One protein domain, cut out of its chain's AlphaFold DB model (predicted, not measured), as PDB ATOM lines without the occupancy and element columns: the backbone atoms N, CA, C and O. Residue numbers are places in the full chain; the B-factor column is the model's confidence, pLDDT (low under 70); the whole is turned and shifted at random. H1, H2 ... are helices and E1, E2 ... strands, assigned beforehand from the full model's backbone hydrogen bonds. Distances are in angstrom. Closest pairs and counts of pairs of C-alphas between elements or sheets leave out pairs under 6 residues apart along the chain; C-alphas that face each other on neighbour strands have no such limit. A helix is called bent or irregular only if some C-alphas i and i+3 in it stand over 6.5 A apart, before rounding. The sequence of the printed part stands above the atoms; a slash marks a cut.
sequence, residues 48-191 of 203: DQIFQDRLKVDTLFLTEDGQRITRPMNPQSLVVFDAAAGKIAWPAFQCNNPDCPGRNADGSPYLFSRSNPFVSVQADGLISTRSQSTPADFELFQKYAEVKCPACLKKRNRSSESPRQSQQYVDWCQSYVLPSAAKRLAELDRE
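Overview. This is residues 48 to 191 of the 203 residues of an uncharacterized protein of Planctomycetes bacterium (UniProt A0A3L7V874). A strongly twisted six-stranded sheet is built round the long, bent strand E4; helices H1 and H5 lie side by side toward the end where E1 begins and E2 ends, while H3 and H4 lie toward the Cys 95 end of E4. On a further side the chain swings out through the small hairpin E6 and E7 and the helix H2, and residues 159 to 164 stick out. The printed part has 144 residues, with five named helices and eight named strands in the order H1 E1 E2 E3 E4 E5 E6 E7 H2 H3 H4 E8 H5, and the class is mixed. Both sheets are antiparallel, and the six-stranded one is branched at E4. The whole is compact, with a radius of gyration of the C-alphas of 16.8 A and spans of 44 by 41 by 31 A.

Arrangement. E4, residues 87 to 95, bends by 55 degrees at residue 91. On one side of it are E1, residues 58 to 63, with N 62 and O 90 2.8 A apart, and E8, residues 173 to 175, with N 94 and O 174 2.8 A apart. On the other side are E3, residues 80 to 82, with N 82 and O 87 2.8 A apart, and E5, residues 110 to 113, with N 93 and O 112 2.8 A apart; these N and O pairs are within hydrogen-bond range. E3, E4 and E5 form a meander, each strand the antiparallel neighbour of the one before. E2, residues 68 to 72, forms a hairpin with E1, N 59 and O 71 being within hydrogen-bond range at 2.8 A. H5, residues 179 to 191, only grazes the sheet with its residues 179 to 184. H1, residues 48 to 55, touches H5 at a shallow tilt of 10 degrees, opposite ways; their closest C-alphas, of Ile 50 and Leu 188, are 6.2 A apart. H3, residues 150 to 153, only grazes the sheet with residues 150 to 152, and H4, residues 163 to 171, is not on it. E6, residues 119 to 121, and E7, residues 127 to 129, form a hairpin, with N 128 and O 120 within hydrogen-bond range at 2.9 A; the closest C-alphas of E4 and E6, of Ile 88 and Val 121, are 7.5 A apart. H2, residues 135 to 145, touches no helix and is apart from E4 and E6. In H1, H2 and H4 every O i to N i+4 pair is within hydrogen-bond range, in H5 7 of 9 are, and H3 is too short for such a pair.

Along the chain. H1 begins at C-alpha 48, (-39.752, -5.803, -14.029). E4 measures 23.3 A, from C-alpha 87 at (-34.551, -23.966, 11.224) to C-alpha 95; E1 measures 16.2 A, E2 13.4 A and H2 14.8 A. H5 measures 19.4 A and ends at C-alpha 191, (-45.740, 3.100, -9.823); it is irregular, but only just, with C-alphas 180 and 183 6.6 A apart.

Size, cuts and confidence. The two C-alphas farthest apart, of Gln 49 and Ser 160, are 46.3 A apart. The printed part has no cut, and its one long link, residues 96 to 109, joins E4 to E5. The mean pLDDT of the printed part is 92.9, and no printed residue is under 70.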
ATOM      1  N   ASP A  48     -40.693  -4.828 -14.601       91.62
ATOM      2  CA  ASP A  48     -39.752  -5.803 -14.029       91.62
ATOM      3  C   ASP A  48     -38.907  -5.225 -12.889       91.62
ATOM      4  O   ASP A  48     -38.701  -5.887 -11.875       91.62
ATOM      5  N   GLN A  49     -38.454  -3.973 -13.006       92.69
ATOM      6  CA  GLN A  49     -37.688  -3.318 -11.941       92.69
ATOM      7  C   GLN A  49     -38.554  -3.097 -10.699       92.69
ATOM      8  O   GLN A  49     -38.085  -3.271  -9.575       92.69
ATOM      9  N   ILE A  50     -39.826  -2.743 -10.899       93.81
ATOM     10  CA  ILE A  50     -40.793  -2.574  -9.812       93.81
ATOM     11  C   ILE A  50     -41.048  -3.923  -9.130       93.81
ATOM     12  O   ILE A  50     -41.036  -3.990  -7.902       93.81
ATOM     13  N   PHE A  51     -41.204  -5.008  -9.896       91.94
ATOM     14  CA  PHE A  51     -41.339  -6.359  -9.345       91.94
ATOM     15  C   PHE A  51     -40.104  -6.784  -8.542       91.94
ATOM     16  O   PHE A  51     -40.258  -7.248  -7.414       91.94
ATOM     17  N   GLN A  52     -38.893  -6.566  -9.058       91.75
ATOM     18  CA  GLN A  52     -37.658  -6.859  -8.321       91.75
ATOM     19  C   GLN A  52     -37.558  -6.053  -7.021       91.75
ATOM     20  O   GLN A  52     -37.136  -6.572  -5.991       91.75
ATOM     21  N   ASP A  53     -37.992  -4.794  -7.031       93.81
ATOM     22  CA  ASP A  53     -38.013  -3.971  -5.826       93.81
ATOM     23  C   ASP A  53     -39.044  -4.430  -4.794       93.81
ATOM     24  O   ASP A  53     -38.783  -4.287  -3.601       93.81
ATOM     25  N   ARG A  54     -40.173  -5.020  -5.209       94.25
ATOM     26  CA  ARG A  54     -41.120  -5.645  -4.268       94.25
ATOM     27  C   ARG A  54     -40.476  -6.802  -3.513       94.25
ATOM     28  O   ARG A  54     -40.745  -6.957  -2.328       94.25
ATOM     29  N   LEU A  55     -39.620  -7.582  -4.174       91.00
ATOM     30  CA  LEU A  55     -38.912  -8.702  -3.544       91.00
ATOM     31  C   LEU A  55     -37.892  -8.214  -2.507       91.00
ATOM     32  O   LEU A  55     -37.700  -8.851  -1.478       91.00
ATOM     33  N   LYS A  56     -37.310  -7.028  -2.713       93.50
ATOM     34  CA  LYS A  56     -36.385  -6.405  -1.754       93.50
ATOM     35  C   LYS A  56     -37.068  -5.838  -0.506       93.50
ATOM     36  O   LYS A  56     -36.369  -5.411   0.408       93.50
ATOM     37  N   VAL A  57     -38.401  -5.773  -0.469       95.38
ATOM     38  CA  VAL A  57     -39.116  -5.275   0.709       95.38
ATOM     39  C   VAL A  57     -39.050  -6.315   1.824       95.38
ATOM     40  O   VAL A  57     -39.285  -7.505   1.602       95.38
ATOM     41  N   ASP A  58     -38.753  -5.846   3.035       96.50
ATOM     42  CA  ASP A  58     -38.728  -6.690   4.222       96.50
ATOM     43  C   ASP A  58     -40.049  -7.441   4.400       96.50
ATOM     44  O   ASP A  58     -41.143  -6.870   4.377       96.50
ATOM     45  N   THR A  59     -39.922  -8.744   4.608       96.69
ATOM     46  CA  THR A  59     -41.011  -9.684   4.834       96.69
ATOM     47  C   THR A  59     -40.785 -10.371   6.175       96.69
ATOM     48  O   THR A  59     -39.649 -10.662   6.559       96.69
ATOM     49  N   LEU A  60     -41.870 -10.613   6.911       97.50
ATOM     50  CA  LEU A  60     -41.814 -11.404   8.134       97.50
ATOM     51  C   LEU A  60     -41.858 -12.888   7.773       97.50
ATOM     52  O   LEU A  60     -42.786 -13.338   7.103       97.50
ATOM     53  N   PHE A  61     -40.895 -13.641   8.284       97.25
ATOM     54  CA  PHE A  61     -40.858 -15.091   8.254       97.25
ATOM     55  C   PHE A  61     -41.075 -15.648   9.666       97.25
ATOM     56  O   PHE A  61     -40.665 -15.038  10.659       97.25
ATOM     57  N   LEU A  62     -41.726 -16.805   9.745       97.31
ATOM     58  CA  LEU A  62     -42.004 -17.547  10.969       97.31
ATOM     59  C   LEU A  62     -41.456 -18.967  10.850       97.31
ATOM     60  O   LEU A  62     -41.750 -19.675   9.882       97.31
ATOM     61  N   THR A  63     -40.687 -19.390  11.846       95.56
ATOM     62  CA  THR A  63     -40.352 -20.804  12.053       95.56
ATOM     63  C   THR A  63     -41.564 -21.566  12.601       95.56
ATOM     64  O   THR A  63     -42.572 -20.967  12.990       95.56
ATOM     65  N   GLU A  64     -41.493 -22.896  12.647       92.06
ATOM     66  CA  GLU A  64     -42.589 -23.730  13.169       92.06
ATOM     67  C   GLU A  64     -42.874 -23.502  14.660       92.06
ATOM     68  O   GLU A  64     -44.020 -23.603  15.092       92.06
ATOM     69  N   ASP A  65     -41.858 -23.128  15.438       93.56
ATOM     70  CA  ASP A  65     -41.982 -22.757  16.851       93.56
ATOM     71  C   ASP A  65     -42.366 -21.282  17.071       93.56
ATOM     72  O   ASP A  65     -42.490 -20.835  18.209       93.56
ATOM     73  N   GLY A  66     -42.591 -20.522  15.995       93.88
ATOM     74  CA  GLY A  66     -43.089 -19.147  16.054       93.88
ATOM     75  C   GLY A  66     -42.017 -18.065  16.212       93.88
ATOM     76  O   GLY A  66     -42.363 -16.897  16.417       93.88
ATOM     77  N   GLN A  67     -40.729 -18.407  16.085       95.81
ATOM     78  CA  GLN A  67     -39.646 -17.425  16.028       95.81
ATOM     79  C   GLN A  67     -39.825 -16.524  14.799       95.81
ATOM     80  O   GLN A  67     -40.136 -16.984  13.700       95.81
ATOM     81  N   ARG A  68     -39.625 -15.221  15.000       96.31
ATOM     82  CA  ARG A  68     -39.808 -14.179  13.984       96.31
ATOM     83  C   ARG A  68     -38.476 -13.806  13.349       96.31
ATOM     84  O   ARG A  68     -37.528 -13.487  14.062       96.31
ATOM     85  N   ILE A  69     -38.431 -13.785  12.021       95.75
ATOM     86  CA  ILE A  69     -37.257 -13.384  11.241       95.75
ATOM     87  C   ILE A  69     -37.703 -12.366  10.192       95.75
ATOM     88  O   ILE A  69     -38.556 -12.672   9.366       95.75
ATOM     89  N   THR A  70     -37.134 -11.163  10.199       96.19
ATOM     90  CA  THR A  70     -37.453 -10.118   9.211       96.19
ATOM     91  C   THR A  70     -36.311  -9.974   8.225       96.19
ATOM     92  O   THR A  70     -35.204  -9.623   8.634       96.19
ATOM     93  N   ARG A  71     -36.567 -10.245   6.941       94.81
ATOM     94  CA  ARG A  71     -35.588 -10.088   5.853       94.81
ATOM     95  C   ARG A  71     -36.293  -9.805   4.520       94.81
ATOM     96  O   ARG A  71     -37.468 -10.146   4.385       94.81
ATOM     97  N   PRO A  72     -35.595  -9.255   3.515       93.62
ATOM     98  CA  PRO A  72     -36.103  -9.198   2.149       93.62
ATOM     99  C   PRO A  72     -36.418 -10.592   1.598       93.62
ATOM    100  O   PRO A  72     -35.732 -11.564   1.929       93.62
ATOM    101  N   MET A  73     -37.427 -10.693   0.734       89.56
ATOM    102  CA  MET A  73     -37.767 -11.952   0.077       89.56
ATOM    103  C   MET A  73     -36.760 -12.268  -1.035       89.56
ATOM    104  O   MET A  73     -36.431 -11.430  -1.872       89.56
ATOM    105  N   ASN A  74     -36.269 -13.503  -1.057       85.50
ATOM    106  CA  ASN A  74     -35.350 -13.959  -2.090       85.50
ATOM    107  C   ASN A  74     -36.158 -14.430  -3.328       85.50
ATOM    108  O   ASN A  74     -36.999 -15.318  -3.188       85.50
ATOM    109  N   PRO A  75     -35.925 -13.886  -4.542       79.38
ATOM    110  CA  PRO A  75     -36.615 -14.331  -5.759       79.38
ATOM    111  C   PRO A  75     -36.453 -15.829  -6.042       79.38
ATOM    112  O   PRO A  75     -37.349 -16.462  -6.591       79.38
ATOM    113  N   GLN A  76     -35.292 -16.382  -5.691       79.69
ATOM    114  CA  GLN A  76     -34.925 -17.774  -5.921       79.69
ATOM    115  C   GLN A  76     -35.428 -18.709  -4.812       79.69
ATOM    116  O   GLN A  76     -35.443 -19.923  -5.001       79.69
ATOM    117  N   SER A  77     -35.831 -18.171  -3.655       80.88
ATOM    118  CA  SER A  77     -36.301 -18.958  -2.514       80.88
ATOM    119  C   SER A  77     -37.354 -18.199  -1.713       80.88
ATOM    120  O   SER A  77     -37.062 -17.205  -1.052       80.88
ATOM    121  N   LEU A  78     -38.574 -18.736  -1.678       84.56
ATOM    122  CA  LEU A  78     -39.665 -18.201  -0.856       84.56
ATOM    123  C   LEU A  78     -39.522 -18.541   0.639       84.56
ATOM    124  O   LEU A  78     -40.447 -18.298   1.407       84.56
ATOM    125  N   VAL A  79     -38.391 -19.116   1.056       90.31
ATOM    126  CA  VAL A  79     -38.087 -19.491   2.443       90.31
ATOM    127  C   VAL A  79     -36.728 -18.966   2.880       90.31
ATOM    128  O   VAL A  79     -35.841 -18.722   2.056       90.31
ATOM    129  N   VAL A  80     -36.558 -18.845   4.193       91.31
ATOM    130  CA  VAL A  80     -35.299 -18.457   4.832       91.31
ATOM    131  C   VAL A  80     -34.811 -19.613   5.696       91.31
ATOM    132  O   VAL A  80     -35.570 -20.144   6.498       91.31
ATOM    133  N   PHE A  81     -33.541 -19.989   5.557       91.44
ATOM    134  CA  PHE A  81     -32.875 -20.877   6.505       91.44
ATOM    135  C   PHE A  81     -32.132 -20.044   7.554       91.44
ATOM    136  O   PHE A  81     -31.282 -19.217   7.211       91.44
ATOM    137  N   ASP A  82     -32.475 -20.236   8.826       89.12
ATOM    138  CA  ASP A  82     -31.740 -19.692   9.963       89.12
ATOM    139  C   ASP A  82     -30.658 -20.692  10.374       89.12
ATOM    140  O   ASP A  82     -30.931 -21.668  11.072       89.12
ATOM    141  N   ALA A  83     -29.424 -20.445   9.930       86.81
ATOM    142  CA  ALA A  83     -28.283 -21.305  10.226       86.81
ATOM    143  C   ALA A  83     -27.940 -21.358  11.723       86.81
ATOM    144  O   ALA A  83     -27.429 -22.375  12.183       86.81
ATOM    145  N   ALA A  84     -28.233 -20.299  12.489       87.56
ATOM    146  CA  ALA A  84     -27.959 -20.283  13.925       87.56
ATOM    147  C   ALA A  84     -28.932 -21.194  14.686       87.56
ATOM    148  O   ALA A  84     -28.535 -21.877  15.627       87.56
ATOM    149  N   ALA A  85     -30.197 -21.225  14.258       86.00
ATOM    150  CA  ALA A  85     -31.219 -22.082  14.850       86.00
ATOM    151  C   ALA A  85     -31.310 -23.475  14.200       86.00
ATOM    152  O   ALA A  85     -31.943 -24.365  14.766       86.00
ATOM    153  N   GLY A  86     -30.734 -23.661  13.007       88.88
ATOM    154  CA  GLY A  86     -30.916 -24.862  12.191       88.88
ATOM    155  C   GLY A  86     -32.360 -25.040  11.707       88.88
ATOM    156  O   GLY A  86     -32.820 -26.169  11.558       88.88
ATOM    157  N   LYS A  87     -33.102 -23.942  11.500       91.06
ATOM    158  CA  LYS A  87     -34.551 -23.966  11.224       91.06
ATOM    159  C   LYS A  87     -34.907 -23.305   9.899       91.06
ATOM    160  O   LYS A  87     -34.298 -22.317   9.494       91.06
ATOM    161  N   ILE A  88     -35.956 -23.815   9.256       94.06
ATOM    162  CA  ILE A  88     -36.600 -23.159   8.114       94.06
ATOM    163  C   ILE A  88     -37.667 -22.201   8.639       94.06
ATOM    164  O   ILE A  88     -38.498 -22.570   9.472       94.06
ATOM    165  N   ALA A  89     -37.664 -20.982   8.117       95.62
ATOM    166  CA  ALA A  89     -38.696 -19.990   8.332       95.62
ATOM    167  C   ALA A  89     -39.452 -19.714   7.027       95.62
ATOM    168  O   ALA A  89     -38.874 -19.591   5.942       95.62
ATOM    169  N   TRP A  90     -40.768 -19.595   7.157       95.69
ATOM    170  CA  TRP A  90     -41.722 -19.452   6.062       95.69
ATOM    171  C   TRP A  90     -42.379 -18.081   6.104       95.69
ATOM    172  O   TRP A  90     -42.535 -17.546   7.200       95.69
ATOM    173  N   PRO A  91     -42.825 -17.519   4.970       96.25
ATOM    174  CA  PRO A  91     -43.551 -16.259   4.968       96.25
ATOM    175  C   PRO A  91     -44.729 -16.309   5.941       96.25
ATOM    176  O   PRO A  91     -45.483 -17.287   5.988       96.25
ATOM    177  N   ALA A  92     -44.860 -15.259   6.742       97.62
ATOM    178  CA  ALA A  92     -45.940 -15.138   7.698       97.62
ATOM    179  C   ALA A  92     -47.265 -14.878   6.977       97.62
ATOM    180  O   ALA A  92     -47.365 -14.046   6.074       97.62
ATOM    181  N   PHE A  93     -48.306 -15.551   7.440       97.88
ATOM    182  CA  PHE A  93     -49.694 -15.290   7.110       97.88
ATOM    183  C   PHE A  93     -50.406 -14.746   8.342       97.88
ATOM    184  O   PHE A  93     -50.014 -15.013   9.476       97.88
ATOM    185  N   GLN A  94     -51.473 -13.995   8.112       98.06
ATOM    186  CA  GLN A  94     -52.385 -13.511   9.131       98.06
ATOM    187  C   GLN A  94     -53.782 -14.081   8.901       98.06
ATOM    188  O   GLN A  94     -54.222 -14.250   7.761       98.06
ATOM    189  N   CYS A  95     -54.489 -14.372   9.990       98.25
ATOM    190  CA  CYS A  95     -55.899 -14.732   9.943       98.25
ATOM    191  C   CYS A  95     -56.768 -13.540  10.351       98.25
ATOM    192  O   CYS A  95     -56.752 -13.116  11.506       98.25
ATOM    193  N   ASN A  96     -57.573 -13.061   9.406       97.56
ATOM    194  CA  ASN A  96     -58.502 -11.948   9.575       97.56
ATOM    195  C   ASN A  96     -59.919 -12.392   9.972       97.56
ATOM    196  O   ASN A  96     -60.827 -11.565   9.997       97.56
ATOM    197  N   ASN A  97     -60.123 -13.673  10.303       97.25
ATOM    198  CA  ASN A  97     -61.392 -14.130  10.866       97.25
ATOM    199  C   ASN A  97     -61.661 -13.357  12.180       97.25
ATOM    200  O   ASN A  97     -60.809 -13.404  13.080       97.25
ATOM    201  N   PRO A  98     -62.788 -12.628  12.314       95.31
ATOM    202  CA  PRO A  98     -63.121 -11.920  13.551       95.31
ATOM    203  C   PRO A  98     -63.159 -12.865  14.759       95.31
ATOM    204  O   PRO A  98     -62.630 -12.512  15.809       95.31
ATOM    205  N   ASP A  99     -63.626 -14.101  14.561       95.75
ATOM    206  CA  ASP A  99     -63.800 -15.110  15.613       95.75
ATOM    207  C   ASP A  99     -62.624 -16.098  15.702       95.75
ATOM    208  O   ASP A  99     -62.753 -17.217  16.218       95.75
ATOM    209  N   CYS A 100     -61.458 -15.728  15.157       97.31
ATOM    210  CA  CYS A 100     -60.272 -16.577  15.190       97.31
ATOM    211  C   CYS A 100     -59.870 -16.882  16.646       97.31
ATOM    212  O   CYS A 100     -59.500 -15.960  17.373       97.31
ATOM    213  N   PRO A 101     -59.828 -18.160  17.076       96.88
ATOM    214  CA  PRO A 101     -59.436 -18.497  18.445       96.88
ATOM    215  C   PRO A 101     -57.951 -18.243  18.732       96.88
ATOM    216  O   PRO A 101     -57.543 -18.303  19.884       96.88
ATOM    217  N   GLY A 102     -57.141 -18.000  17.698       96.44
ATOM    218  CA  GLY A 102     -55.737 -17.618  17.844       96.44
ATOM    219  C   GLY A 102     -55.518 -16.108  17.927       96.44
ATOM    220  O   GLY A 102     -54.370 -15.687  18.002       96.44
ATOM    221  N   ARG A 103     -56.566 -15.277  17.832       96.56
ATOM    222  CA  ARG A 103     -56.409 -13.817  17.891       96.56
ATOM    223  C   ARG A 103     -55.719 -13.430  19.206       96.56
ATOM    224  O   ARG A 103     -56.014 -14.000  20.255       96.56
ATOM    225  N   ASN A 104     -54.790 -12.481  19.136       94.62
ATOM    226  CA  ASN A 104     -54.042 -12.041  20.308       94.62
ATOM    227  C   ASN A 104     -54.939 -11.224  21.255       94.62
ATOM    228  O   ASN A 104     -55.946 -10.649  20.833       94.62
ATOM    229  N   ALA A 105     -54.555 -11.140  22.532       95.69
ATOM    230  CA  ALA A 105     -55.312 -10.408  23.554       95.69
ATOM    231  C   ALA A 105     -55.426  -8.898  23.268       95.69
ATOM    232  O   ALA A 105     -56.397  -8.266  23.671       95.69
ATOM    233  N   ASP A 106     -54.465  -8.332  22.536       95.38
ATOM    234  CA  ASP A 106     -54.468  -6.939  22.068       95.38
ATOM    235  C   ASP A 106     -55.364  -6.711  20.831       95.38
ATOM    236  O   ASP A 106     -55.412  -5.615  20.277       95.38
ATOM    237  N   GLY A 107     -56.062  -7.752  20.370       93.88
ATOM    238  CA  GLY A 107     -56.919  -7.719  19.193       93.88
ATOM    239  C   GLY A 107     -56.174  -7.861  17.865       93.88
ATOM    240  O   GLY A 107     -56.837  -7.940  16.827       93.88
ATOM    241  N   SER A 108     -54.839  -7.939  17.859       93.75
ATOM    242  CA  SER A 108     -54.060  -8.131  16.633       93.75
ATOM    243  C   SER A 108     -54.309  -9.520  16.016       93.75
ATOM    244  O   SER A 108     -54.620 -10.484  16.732       93.75
ATOM    245  N   PRO A 109     -54.235  -9.651  14.675       96.12
ATOM    246  CA  PRO A 109     -54.554 -10.905  14.004       96.12
ATOM    247  C   PRO A 109     -53.571 -12.013  14.392       96.12
ATOM    248  O   PRO A 109     -52.390 -11.776  14.650       96.12
ATOM    249  N   TYR A 110     -54.065 -13.251  14.383       97.75
ATOM    250  CA  TYR A 110     -53.225 -14.425  14.597       97.75
ATOM    251  C   TYR A 110     -52.256 -14.597  13.429       97.75
ATOM    252  O   TYR A 110     -52.703 -14.690  12.279       97.75
ATOM    253  N   LEU A 111     -50.960 -14.677  13.726       97.88
ATOM    254  CA  LEU A 111     -49.922 -14.925  12.731       97.88
ATOM    255  C   LEU A 111     -49.519 -16.399  12.725       97.88
ATOM    256  O   LEU A 111     -49.401 -17.019  13.779       97.88
ATOM    257  N   PHE A 112     -49.296 -16.956  11.539       97.50
ATOM    258  CA  PHE A 112     -48.881 -18.347  11.364       97.50
ATOM    259  C   PHE A 112     -48.055 -18.526  10.089       97.50
ATOM    260  O   PHE A 112     -48.138 -17.719   9.167       97.50
ATOM    261  N   SER A 113     -47.261 -19.590  10.023       95.88
ATOM    262  CA  SER A 113     -46.565 -20.033   8.812       95.88
ATOM    263  C   SER A 113     -47.309 -21.182   8.135       95.88
ATOM    264  O   SER A 113     -48.078 -21.918   8.758       95.88
ATOM    265  N   ARG A 114     -47.048 -21.361   6.838       93.06
ATOM    266  CA  ARG A 114     -47.420 -22.563   6.090       93.06
ATOM    267  C   ARG A 114     -46.144 -23.260   5.633       93.06
ATOM    268  O   ARG A 114     -45.556 -22.846   4.636       93.06
ATOM    269  N   SER A 115     -45.750 -24.315   6.342       91.31
ATOM    270  CA  SER A 115     -44.644 -25.168   5.911       91.31
ATOM    271  C   SER A 115     -44.999 -25.863   4.593       91.31
ATOM    272  O   SER A 115     -46.089 -26.425   4.457       91.31
ATOM    273  N   ASN A 116     -44.098 -25.820   3.609       90.56
ATOM    274  CA  ASN A 116     -44.206 -26.648   2.411       90.56
ATOM    275  C   ASN A 116     -43.444 -27.961   2.660       90.56
ATOM    276  O   ASN A 116     -42.220 -27.925   2.792       90.56
ATOM    277  N   PRO A 117     -44.135 -29.115   2.693       90.50
ATOM    278  CA  PRO A 117     -43.515 -30.391   3.042       90.50
ATOM    279  C   PRO A 117     -42.543 -30.918   1.975       90.50
ATOM    280  O   PRO A 117     -41.841 -31.893   2.222       90.50
ATOM    281  N   PHE A 118     -42.494 -30.300   0.792       91.38
ATOM    282  CA  PHE A 118     -41.550 -30.661  -0.269       91.38
ATOM    283  C   PHE A 118     -40.206 -29.949  -0.151       91.38
ATOM    284  O   PHE A 118     -39.319 -30.219  -0.953       91.38
ATOM    285  N   VAL A 119     -40.048 -29.039   0.809       91.12
ATOM    286  CA  VAL A 119     -38.795 -28.323   1.036       91.12
ATOM    287  C   VAL A 119     -38.127 -28.875   2.284       91.12
ATOM    288  O   VAL A 119     -38.732 -28.936   3.353       91.12
ATOM    289  N   SER A 120     -36.859 -29.232   2.150       90.50
ATOM    290  CA  SER A 120     -36.011 -29.687   3.245       90.50
ATOM    291  C   SER A 120     -34.681 -28.946   3.222       90.50
ATOM    292  O   SER A 120     -34.248 -28.445   2.183       90.50
ATOM    293  N   VAL A 121     -34.026 -28.885   4.378       88.38
ATOM    294  CA  VAL A 121     -32.641 -28.428   4.485       88.38
ATOM    295  C   VAL A 121     -31.744 -29.652   4.556       88.38
ATOM    296  O   VAL A 121     -31.979 -30.562   5.351       88.38
ATOM    297  N   GLN A 122     -30.745 -29.685   3.687       88.62
ATOM    298  CA  GLN A 122     -29.708 -30.703   3.666       88.62
ATOM    299  C   GLN A 122     -28.676 -30.458   4.778       88.62
ATOM    300  O   GLN A 122     -28.641 -29.395   5.394       88.62
ATOM    301  N   ALA A 123     -27.817 -31.446   5.044       86.69
ATOM    302  CA  ALA A 123     -26.808 -31.358   6.105       86.69
ATOM    303  C   ALA A 123     -25.795 -30.212   5.903       86.69
ATOM    304  O   ALA A 123     -25.217 -29.722   6.870       86.69
ATOM    305  N   ASP A 124     -25.600 -29.769   4.662       86.69
ATOM    306  CA  ASP A 124     -24.754 -28.633   4.281       86.69
ATOM    307  C   ASP A 124     -25.471 -27.268   4.376       86.69
ATOM    308  O   ASP A 124     -24.892 -26.236   4.041       86.69
ATOM    309  N   GLY A 125     -26.728 -27.242   4.834       83.75
ATOM    310  CA  GLY A 125     -27.544 -26.033   4.932       83.75
ATOM    311  C   GLY A 125     -28.214 -25.617   3.618       83.75
ATOM    312  O   GLY A 125     -28.904 -24.594   3.593       83.75
ATOM    313  N   LEU A 126     -28.051 -26.384   2.532       88.19
ATOM    314  CA  LEU A 126     -28.723 -26.101   1.267       88.19
ATOM    315  C   LEU A 126     -30.196 -26.496   1.321       88.19
ATOM    316  O   LEU A 126     -30.581 -27.545   1.834       88.19
ATOM    317  N   ILE A 127     -31.032 -25.652   0.724       89.44
ATOM    318  CA  ILE A 127     -32.468 -25.886   0.619       89.44
ATOM    319  C   ILE A 127     -32.724 -26.728  -0.632       89.44
ATOM    320  O   ILE A 127     -32.462 -26.284  -1.749       89.44
ATOM    321  N   SER A 128     -33.238 -27.942  -0.451       89.75
ATOM    322  CA  SER A 128     -33.673 -28.817  -1.540       89.75
ATOM    323  C   SER A 128     -35.188 -28.857  -1.636       89.75
ATOM    324  O   SER A 128     -35.875 -28.973  -0.621       89.75
ATOM    325  N   THR A 129     -35.698 -28.849  -2.865       90.38
ATOM    326  CA  THR A 129     -37.112 -29.105  -3.143       90.38
ATOM    327  C   THR A 129     -37.253 -30.474  -3.792       90.38
ATOM    328  O   THR A 129     -36.686 -30.727  -4.855       90.38
ATOM    329  N   ARG A 130     -38.017 -31.363  -3.162       89.06
ATOM    330  CA  ARG A 130     -38.375 -32.666  -3.723       89.06
ATOM    331  C   ARG A 130     -39.439 -32.498  -4.814       89.06
ATOM    332  O   ARG A 130     -40.382 -31.724  -4.664       89.06
ATOM    333  N   SER A 131     -39.310 -33.267  -5.896       85.19
ATOM    334  CA  SER A 131     -40.317 -33.325  -6.963       85.19
ATOM    335  C   SER A 131     -41.592 -34.054  -6.519       85.19
ATOM    336  O   SER A 131     -41.530 -35.050  -5.799       85.19
ATOM    337  N   GLN A 132     -42.746 -33.570  -6.984       83.88
ATOM    338  CA  GLN A 132     -44.064 -34.168  -6.749       83.88
ATOM    339  C   GLN A 132     -44.346 -35.226  -7.818       83.88
ATOM    340  O   GLN A 132     -45.006 -34.947  -8.817       83.88
ATOM    341  N   SER A 133     -43.791 -36.424  -7.658       88.62
ATOM    342  CA  SER A 133     -43.847 -37.450  -8.710       88.62
ATOM    343  C   SER A 133     -44.637 -38.698  -8.332       88.62
ATOM    344  O   SER A 133     -44.859 -39.550  -9.187       88.62
ATOM    345  N   THR A 134     -45.059 -38.837  -7.074       92.12
ATOM    346  CA  THR A 134     -45.806 -40.014  -6.603       92.12
ATOM    347  C   THR A 134     -47.257 -39.670  -6.246       92.12
ATOM    348  O   THR A 134     -47.531 -38.532  -5.869       92.12
ATOM    349  N   PRO A 135     -48.203 -40.632  -6.292       93.44
ATOM    350  CA  PRO A 135     -49.571 -40.421  -5.800       93.44
ATOM    351  C   PRO A 135     -49.630 -39.877  -4.364       93.44
ATOM    352  O   PRO A 135     -50.431 -38.992  -4.074       93.44
ATOM    353  N   ALA A 136     -48.728 -40.339  -3.491       91.12
ATOM    354  CA  ALA A 136     -48.600 -39.828  -2.128       91.12
ATOM    355  C   ALA A 136     -48.169 -38.349  -2.096       91.12
ATOM    356  O   ALA A 136     -48.670 -37.582  -1.276       91.12
ATOM    357  N   ASP A 137     -47.289 -37.924  -3.011       91.31
ATOM    358  CA  ASP A 137     -46.915 -36.511  -3.146       91.31
ATOM    359  C   ASP A 137     -48.109 -35.665  -3.610       91.31
ATOM    360  O   ASP A 137     -48.302 -34.561  -3.110       91.31
ATOM    361  N   PHE A 138     -48.960 -36.174  -4.505       88.56
ATOM    362  CA  PHE A 138     -50.169 -35.453  -4.918       88.56
ATOM    363  C   PHE A 138     -51.179 -35.295  -3.774       88.56
ATOM    364  O   PHE A 138     -51.726 -34.206  -3.588       88.56
ATOM    365  N   GLU A 139     -51.406 -36.341  -2.978       89.50
ATOM    366  CA  GLU A 139     -52.275 -36.265  -1.795       89.50
ATOM    367  C   GLU A 139     -51.724 -35.267  -0.764       89.50
ATOM    368  O   GLU A 139     -52.450 -34.416  -0.236       89.50
ATOM    369  N   LEU A 140     -50.411 -35.311  -0.532       88.50
ATOM    370  CA  LEU A 140     -49.723 -34.369   0.335       88.50
ATOM    371  C   LEU A 140     -49.847 -32.938  -0.200       88.50
ATOM    372  O   LEU A 140     -50.191 -32.027   0.553       88.50
ATOM    373  N   PHE A 141     -49.652 -32.729  -1.500       87.44
ATOM    374  CA  PHE A 141     -49.842 -31.427  -2.123       87.44
ATOM    375  C   PHE A 141     -51.258 -30.911  -1.889       87.44
ATOM    376  O   PHE A 141     -51.402 -29.795  -1.406       87.44
ATOM    377  N   GLN A 142     -52.300 -31.712  -2.120       86.06
ATOM    378  CA  GLN A 142     -53.687 -31.299  -1.872       86.06
ATOM    379  C   GLN A 142     -53.937 -30.925  -0.408       86.06
ATOM    380  O   GLN A 142     -54.587 -29.916  -0.120       86.06
ATOM    381  N   LYS A 143     -53.381 -31.693   0.537       84.94
ATOM    382  CA  LYS A 143     -53.488 -31.396   1.972       84.94
ATOM    383  C   LYS A 143     -52.912 -30.022   2.309       84.94
ATOM    384  O   LYS A 143     -53.507 -29.295   3.111       84.94
ATOM    385  N   TYR A 144     -51.791 -29.676   1.682       86.44
ATOM    386  CA  TYR A 144     -51.069 -28.439   1.937       86.44
ATOM    387  C   TYR A 144     -51.392 -27.318   0.955       86.44
ATOM    388  O   TYR A 144     -50.950 -26.219   1.238       86.44
ATOM    389  N   ALA A 145     -52.117 -27.531  -0.150       83.81
ATOM    390  CA  ALA A 145     -52.293 -26.579  -1.260       83.81
ATOM    391  C   ALA A 145     -52.958 -25.263  -0.832       83.81
ATOM    392  O   ALA A 145     -52.581 -24.182  -1.286       83.81
ATOM    393  N   GLU A 146     -53.911 -25.363   0.084       85.94
ATOM    394  CA  GLU A 146     -54.685 -24.249   0.615       85.94
ATOM    395  C   GLU A 146     -54.015 -23.657   1.867       85.94
ATOM    396  O   GLU A 146     -53.653 -24.381   2.798       85.94
ATOM    397  N   VAL A 147     -53.909 -22.326   1.931       91.44
ATOM    398  CA  VAL A 147     -53.486 -21.621   3.150       91.44
ATOM    399  C   VAL A 147     -54.614 -21.691   4.180       91.44
ATOM    400  O   VAL A 147     -55.731 -21.252   3.916       91.44
ATOM    401  N   LYS A 148     -54.330 -22.248   5.362       92.94
ATOM    402  CA  LYS A 148     -55.318 -22.445   6.432       92.94
ATOM    403  C   LYS A 148     -54.773 -21.952   7.758       92.94
ATOM    404  O   LYS A 148     -53.692 -22.359   8.168       92.94
ATOM    405  N   CYS A 149     -55.568 -21.158   8.465       96.38
ATOM    406  CA  CYS A 149     -55.276 -20.785   9.841       96.38
ATOM    407  C   CYS A 149     -55.376 -22.023  10.760       96.38
ATOM    408  O   CYS A 149     -56.478 -22.569  10.914       96.38
ATOM    409  N   PRO A 150     -54.282 -22.456  11.417       95.44
ATOM    410  CA  PRO A 150     -54.295 -23.650  12.261       95.44
ATOM    411  C   PRO A 150     -55.172 -23.483  13.506       95.44
ATOM    412  O   PRO A 150     -55.717 -24.462  14.007       95.44
ATOM    413  N   ALA A 151     -55.377 -22.253  13.984       96.69
ATOM    414  CA  ALA A 151     -56.280 -21.987  15.097       96.69
ATOM    415  C   ALA A 151     -57.751 -22.195  14.690       96.69
ATOM    416  O   ALA A 151     -58.493 -22.886  15.387       96.69
ATOM    417  N   CYS A 152     -58.167 -21.672  13.530       96.69
ATOM    418  CA  CYS A 152     -59.519 -21.884  13.002       96.69
ATOM    419  C   CYS A 152     -59.790 -23.362  12.702       96.69
ATOM    420  O   CYS A 152     -60.886 -23.844  12.976       96.69
ATOM    421  N   LEU A 153     -58.797 -24.105  12.195       94.38
ATOM    422  CA  LEU A 153     -58.948 -25.532  11.888       94.38
ATOM    423  C   LEU A 153     -59.389 -26.379  13.086       94.38
ATOM    424  O   LEU A 153     -60.085 -27.365  12.883       94.38
ATOM    425  N   LYS A 154     -59.059 -25.975  14.319       94.69
ATOM    426  CA  LYS A 154     -59.488 -26.676  15.540       94.69
ATOM    427  C   LYS A 154     -60.999 -26.602  15.793       94.69
ATOM    428  O   LYS A 154     -61.523 -27.431  16.524       94.69
ATOM    429  N   LYS A 155     -61.687 -25.600  15.231       93.19
ATOM    430  CA  LYS A 155     -63.141 -25.399  15.379       93.19
ATOM    431  C   LYS A 155     -63.935 -25.762  14.123       93.19
ATOM    432  O   LYS A 155     -65.149 -25.919  14.193       93.19
ATOM    433  N   ARG A 156     -63.268 -25.843  12.973       92.12
ATOM    434  CA  ARG A 156     -63.898 -26.105  11.677       92.12
ATOM    435  C   ARG A 156     -64.407 -27.536  11.579       92.12
ATOM    436  O   ARG A 156     -63.705 -28.470  11.954       92.12
ATOM    437  N   ASN A 157     -65.578 -27.699  10.972       92.88
ATOM    438  CA  ASN A 157     -66.103 -29.005  10.591       92.88
ATOM    439  C   ASN A 157     -66.172 -29.099   9.064       92.88
ATOM    440  O   ASN A 157     -67.199 -28.839   8.440       92.88
ATOM    441  N   ARG A 158     -65.044 -29.475   8.456       89.31
ATOM    442  CA  ARG A 158     -64.883 -29.480   6.993       89.31
ATOM    443  C   ARG A 158     -65.856 -30.413   6.271       89.31
ATOM    444  O   ARG A 158     -66.147 -30.155   5.112       89.31
ATOM    445  N   SER A 159     -66.346 -31.473   6.919       91.06
ATOM    446  CA  SER A 159     -67.293 -32.404   6.290       91.06
ATOM    447  C   SER A 159     -68.709 -31.844   6.173       91.06
ATOM    448  O   SER A 159     -69.491 -32.361   5.385       91.06
ATOM    449  N   SER A 160     -69.050 -30.804   6.940       95.00
ATOM    450  CA  SER A 160     -70.378 -30.174   6.917       95.00
ATOM    451  C   SER A 160     -70.373 -28.737   6.390       95.00
ATOM    452  O   SER A 160     -71.430 -28.122   6.280       95.00
ATOM    453  N   GLU A 161     -69.199 -28.164   6.117       94.44
ATOM    454  CA  GLU A 161     -69.072 -26.802   5.591       94.44
ATOM    455  C   GLU A 161     -69.578 -26.725   4.145       94.44
ATOM    456  O   GLU A 161     -69.188 -27.507   3.280       94.44
ATOM    457  N   SER A 162     -70.413 -25.726   3.856       96.12
ATOM    458  CA  SER A 162     -70.748 -25.376   2.474       96.12
ATOM    459  C   SER A 162     -69.513 -24.848   1.722       96.12
ATOM    460  O   SER A 162     -68.608 -24.276   2.345       96.12
ATOM    461  N   PRO A 163     -69.480 -24.919   0.376       94.62
ATOM    462  CA  PRO A 163     -68.383 -24.352  -0.413       94.62
ATOM    463  C   PRO A 163     -68.110 -22.872  -0.108       94.62
ATOM    464  O   PRO A 163     -66.956 -22.463   0.001       94.62
ATOM    465  N   ARG A 164     -69.166 -22.076   0.121       96.19
ATOM    466  CA  ARG A 164     -69.055 -20.655   0.488       96.19
ATOM    467  C   ARG A 164     -68.353 -20.456   1.832       96.19
ATOM    468  O   ARG A 164     -67.496 -19.586   1.938       96.19
ATOM    469  N   GLN A 165     -68.698 -21.256   2.841       94.88
ATOM    470  CA  GLN A 165     -68.029 -21.203   4.145       94.88
ATOM    471  C   GLN A 165     -66.563 -21.622   4.027       94.88
ATOM    472  O   GLN A 165     -65.693 -20.960   4.590       94.88
ATOM    473  N   SER A 166     -66.274 -22.682   3.263       93.00
ATOM    474  CA  SER A 166     -64.893 -23.115   3.033       93.00
ATOM    475  C   SER A 166     -64.060 -22.009   2.378       93.00
ATOM    476  O   SER A 166     -62.972 -21.700   2.869       93.00
ATOM    477  N   GLN A 167     -64.597 -21.361   1.337       94.38
ATOM    478  CA  GLN A 167     -63.934 -20.247   0.656       94.38
ATOM    479  C   GLN A 167     -63.710 -19.057   1.593       94.38
ATOM    480  O   GLN A 167     -62.618 -18.501   1.628       94.38
ATOM    481  N   GLN A 168     -64.692 -18.720   2.429       95.50
ATOM    482  CA  GLN A 168     -64.561 -17.631   3.397       95.50
ATOM    483  C   GLN A 168     -63.371 -17.836   4.353       95.50
ATOM    484  O   GLN A 168     -62.652 -16.888   4.665       95.50
ATOM    485  N   TYR A 169     -63.104 -19.078   4.775       94.94
ATOM    486  CA  TYR A 169     -61.915 -19.380   5.577       94.94
ATOM    487  C   TYR A 169     -60.596 -19.199   4.824       94.94
ATOM    488  O   TYR A 169     -59.591 -18.864   5.456       94.94
ATOM    489  N   VAL A 170     -60.587 -19.440   3.510       93.81
ATOM    490  CA  VAL A 170     -59.426 -19.174   2.652       93.81
ATOM    491  C   VAL A 170     -59.209 -17.668   2.538       93.81
ATOM    492  O   VAL A 170     -58.102 -17.201   2.784       93.81
ATOM    493  N   ASP A 171     -60.270 -16.898   2.289       96.25
ATOM    494  CA  ASP A 171     -60.203 -15.442   2.107       96.25
ATOM    495  C   ASP A 171     -59.745 -14.699   3.376       96.25
ATOM    496  O   ASP A 171     -59.114 -13.637   3.309       96.25
ATOM    497  N   TRP A 172     -60.022 -15.267   4.554       97.50
ATOM    498  CA  TRP A 172     -59.514 -14.758   5.828       97.50
ATOM    499  C   TRP A 172     -58.012 -14.970   6.027       97.50
ATOM    500  O   TRP A 172     -57.434 -14.311   6.891       97.50
ATOM    501  N   CYS A 173     -57.375 -15.882   5.294       97.56
ATOM    502  CA  CYS A 173     -55.951 -16.168   5.421       97.56
ATOM    503  C   CYS A 173     -55.167 -15.384   4.364       97.56
ATOM    504  O   CYS A 173     -55.193 -15.714   3.184       97.56
ATOM    505  N   GLN A 174     -54.442 -14.354   4.790       96.94
ATOM    506  CA  GLN A 174     -53.715 -13.452   3.891       96.94
ATOM    507  C   GLN A 174     -52.235 -13.419   4.246       96.94
ATOM    508  O   GLN A 174     -51.878 -13.650   5.398       96.94
ATOM    509  N   SER A 175     -51.363 -13.108   3.288       96.00
ATOM    510  CA  SER A 175     -49.956 -12.839   3.598       96.00
ATOM    511  C   SER A 175     -49.855 -11.658   4.562       96.00
ATOM    512  O   SER A 175     -50.516 -10.635   4.372       96.00
ATOM    513  N   TYR A 176     -49.043 -11.793   5.606       97.19
ATOM    514  CA  TYR A 176     -48.804 -10.709   6.546       97.19
ATOM    515  C   TYR A 176     -47.824  -9.704   5.941       97.19
ATOM    516  O   TYR A 176     -46.749 -10.069   5.465       97.19
ATOM    517  N   VAL A 177     -48.188  -8.425   5.991       96.69
ATOM    518  CA  VAL A 177     -47.338  -7.324   5.539       96.69
ATOM    519  C   VAL A 177     -46.880  -6.543   6.759       96.69
ATOM    520  O   VAL A 177     -47.700  -6.061   7.542       96.69
ATOM    521  N   LEU A 178     -45.564  -6.397   6.913       96.62
ATOM    522  CA  LEU A 178     -44.994  -5.579   7.979       96.62
ATOM    523  C   LEU A 178     -45.486  -4.125   7.855       96.62
ATOM    524  O   LEU A 178     -45.491  -3.583   6.746       96.62
ATOM    525  N   PRO A 179     -45.826  -3.438   8.962       94.88
ATOM    526  CA  PRO A 179     -46.225  -2.031   8.907       94.88
ATOM    527  C   PRO A 179     -45.182  -1.128   8.231       94.88
ATOM    528  O   PRO A 179     -45.539  -0.238   7.460       94.88
ATOM    529  N   SER A 180     -43.890  -1.401   8.448       93.81
ATOM    530  CA  SER A 180     -42.778  -0.709   7.778       93.81
ATOM    531  C   SER A 180     -42.738  -0.959   6.264       93.81
ATOM    532  O   SER A 180     -42.383  -0.062   5.500       93.81
ATOM    533  N   ALA A 181     -43.144  -2.151   5.818       96.06
ATOM    534  CA  ALA A 181     -43.181  -2.559   4.414       96.06
ATOM    535  C   ALA A 181     -44.405  -2.015   3.660       96.06
ATOM    536  O   ALA A 181     -44.319  -1.729   2.464       96.06
ATOM    537  N   ALA A 182     -45.538  -1.843   4.350       96.44
ATOM    538  CA  ALA A 182     -46.818  -1.482   3.742       96.44
ATOM    539  C   ALA A 182     -46.740  -0.194   2.909       96.44
ATOM    540  O   ALA A 182     -47.221  -0.151   1.776       96.44
ATOM    541  N   LYS A 183     -46.068   0.841   3.433       95.88
ATOM    542  CA  LYS A 183     -45.884   2.110   2.714       95.88
ATOM    543  C   LYS A 183     -45.109   1.910   1.410       95.88
ATOM    544  O   LYS A 183     -45.530   2.413   0.369       95.88
ATOM    545  N   ARG A 184     -43.998   1.164   1.455       96.12
ATOM    546  CA  ARG A 184     -43.150   0.943   0.278       96.12
ATOM    547  C   ARG A 184     -43.868   0.115  -0.784       96.12
ATOM    548  O   ARG A 184     -43.776   0.440  -1.963       96.12
ATOM    549  N   LEU A 185     -44.620  -0.906  -0.381       96.50
ATOM    550  CA  LEU A 185     -45.433  -1.697  -1.308       96.50
ATOM    551  C   LEU A 185     -46.515  -0.844  -1.981       96.50
ATOM    552  O   LEU A 185     -46.637  -0.892  -3.199       96.50
ATOM    553  N   ALA A 186     -47.207   0.022  -1.233       96.56
ATOM    554  CA  ALA A 186     -48.206   0.930  -1.802       96.56
ATOM    555  C   ALA A 186     -47.605   1.958  -2.787       96.56
ATOM    556  O   ALA A 186     -48.251   2.367  -3.752       96.56
ATOM    557  N   GLU A 187     -46.367   2.409  -2.568       95.62
ATOM    558  CA  GLU A 187     -45.629   3.215  -3.551       95.62
ATOM    559  C   GLU A 187     -45.344   2.423  -4.830       95.62
ATOM    560  O   GLU A 187     -45.668   2.903  -5.915       95.62
ATOM    561  N   LEU A 188     -44.818   1.202  -4.698       96.06
ATOM    562  CA  LEU A 188     -44.516   0.318  -5.826       96.06
ATOM    563  C   LEU A 188     -45.772  -0.050  -6.630       96.06
ATOM    564  O   LEU A 188     -45.724  -0.041  -7.855       96.06
ATOM    565  N   ASP A 189     -46.903  -0.299  -5.967       95.56
ATOM    566  CA  ASP A 189     -48.190  -0.566  -6.622       95.56
ATOM    567  C   ASP A 189     -48.671   0.638  -7.444       95.56
ATOM    568  O   ASP A 189     -49.112   0.485  -8.584       95.56
ATOM    569  N   ARG A 190     -48.536   1.859  -6.905       95.19
ATOM    570  CA  ARG A 190     -48.881   3.091  -7.637       95.19
ATOM    571  C   ARG A 190     -47.966   3.332  -8.829       95.19
ATOM    572  O   ARG A 190     -48.433   3.824  -9.852       95.19
ATOM    573  N   GLU A 191     -46.677   3.030  -8.701       94.06
ATOM    574  CA  GLU A 191     -45.740   3.100  -9.823       94.06
ATOM    575  C   GLU A 191     -46.093   2.065 -10.898       94.06
ATOM    576  O   GLU A 191     -46.194   2.428 -12.066       94.06
TER     577      GLU A 191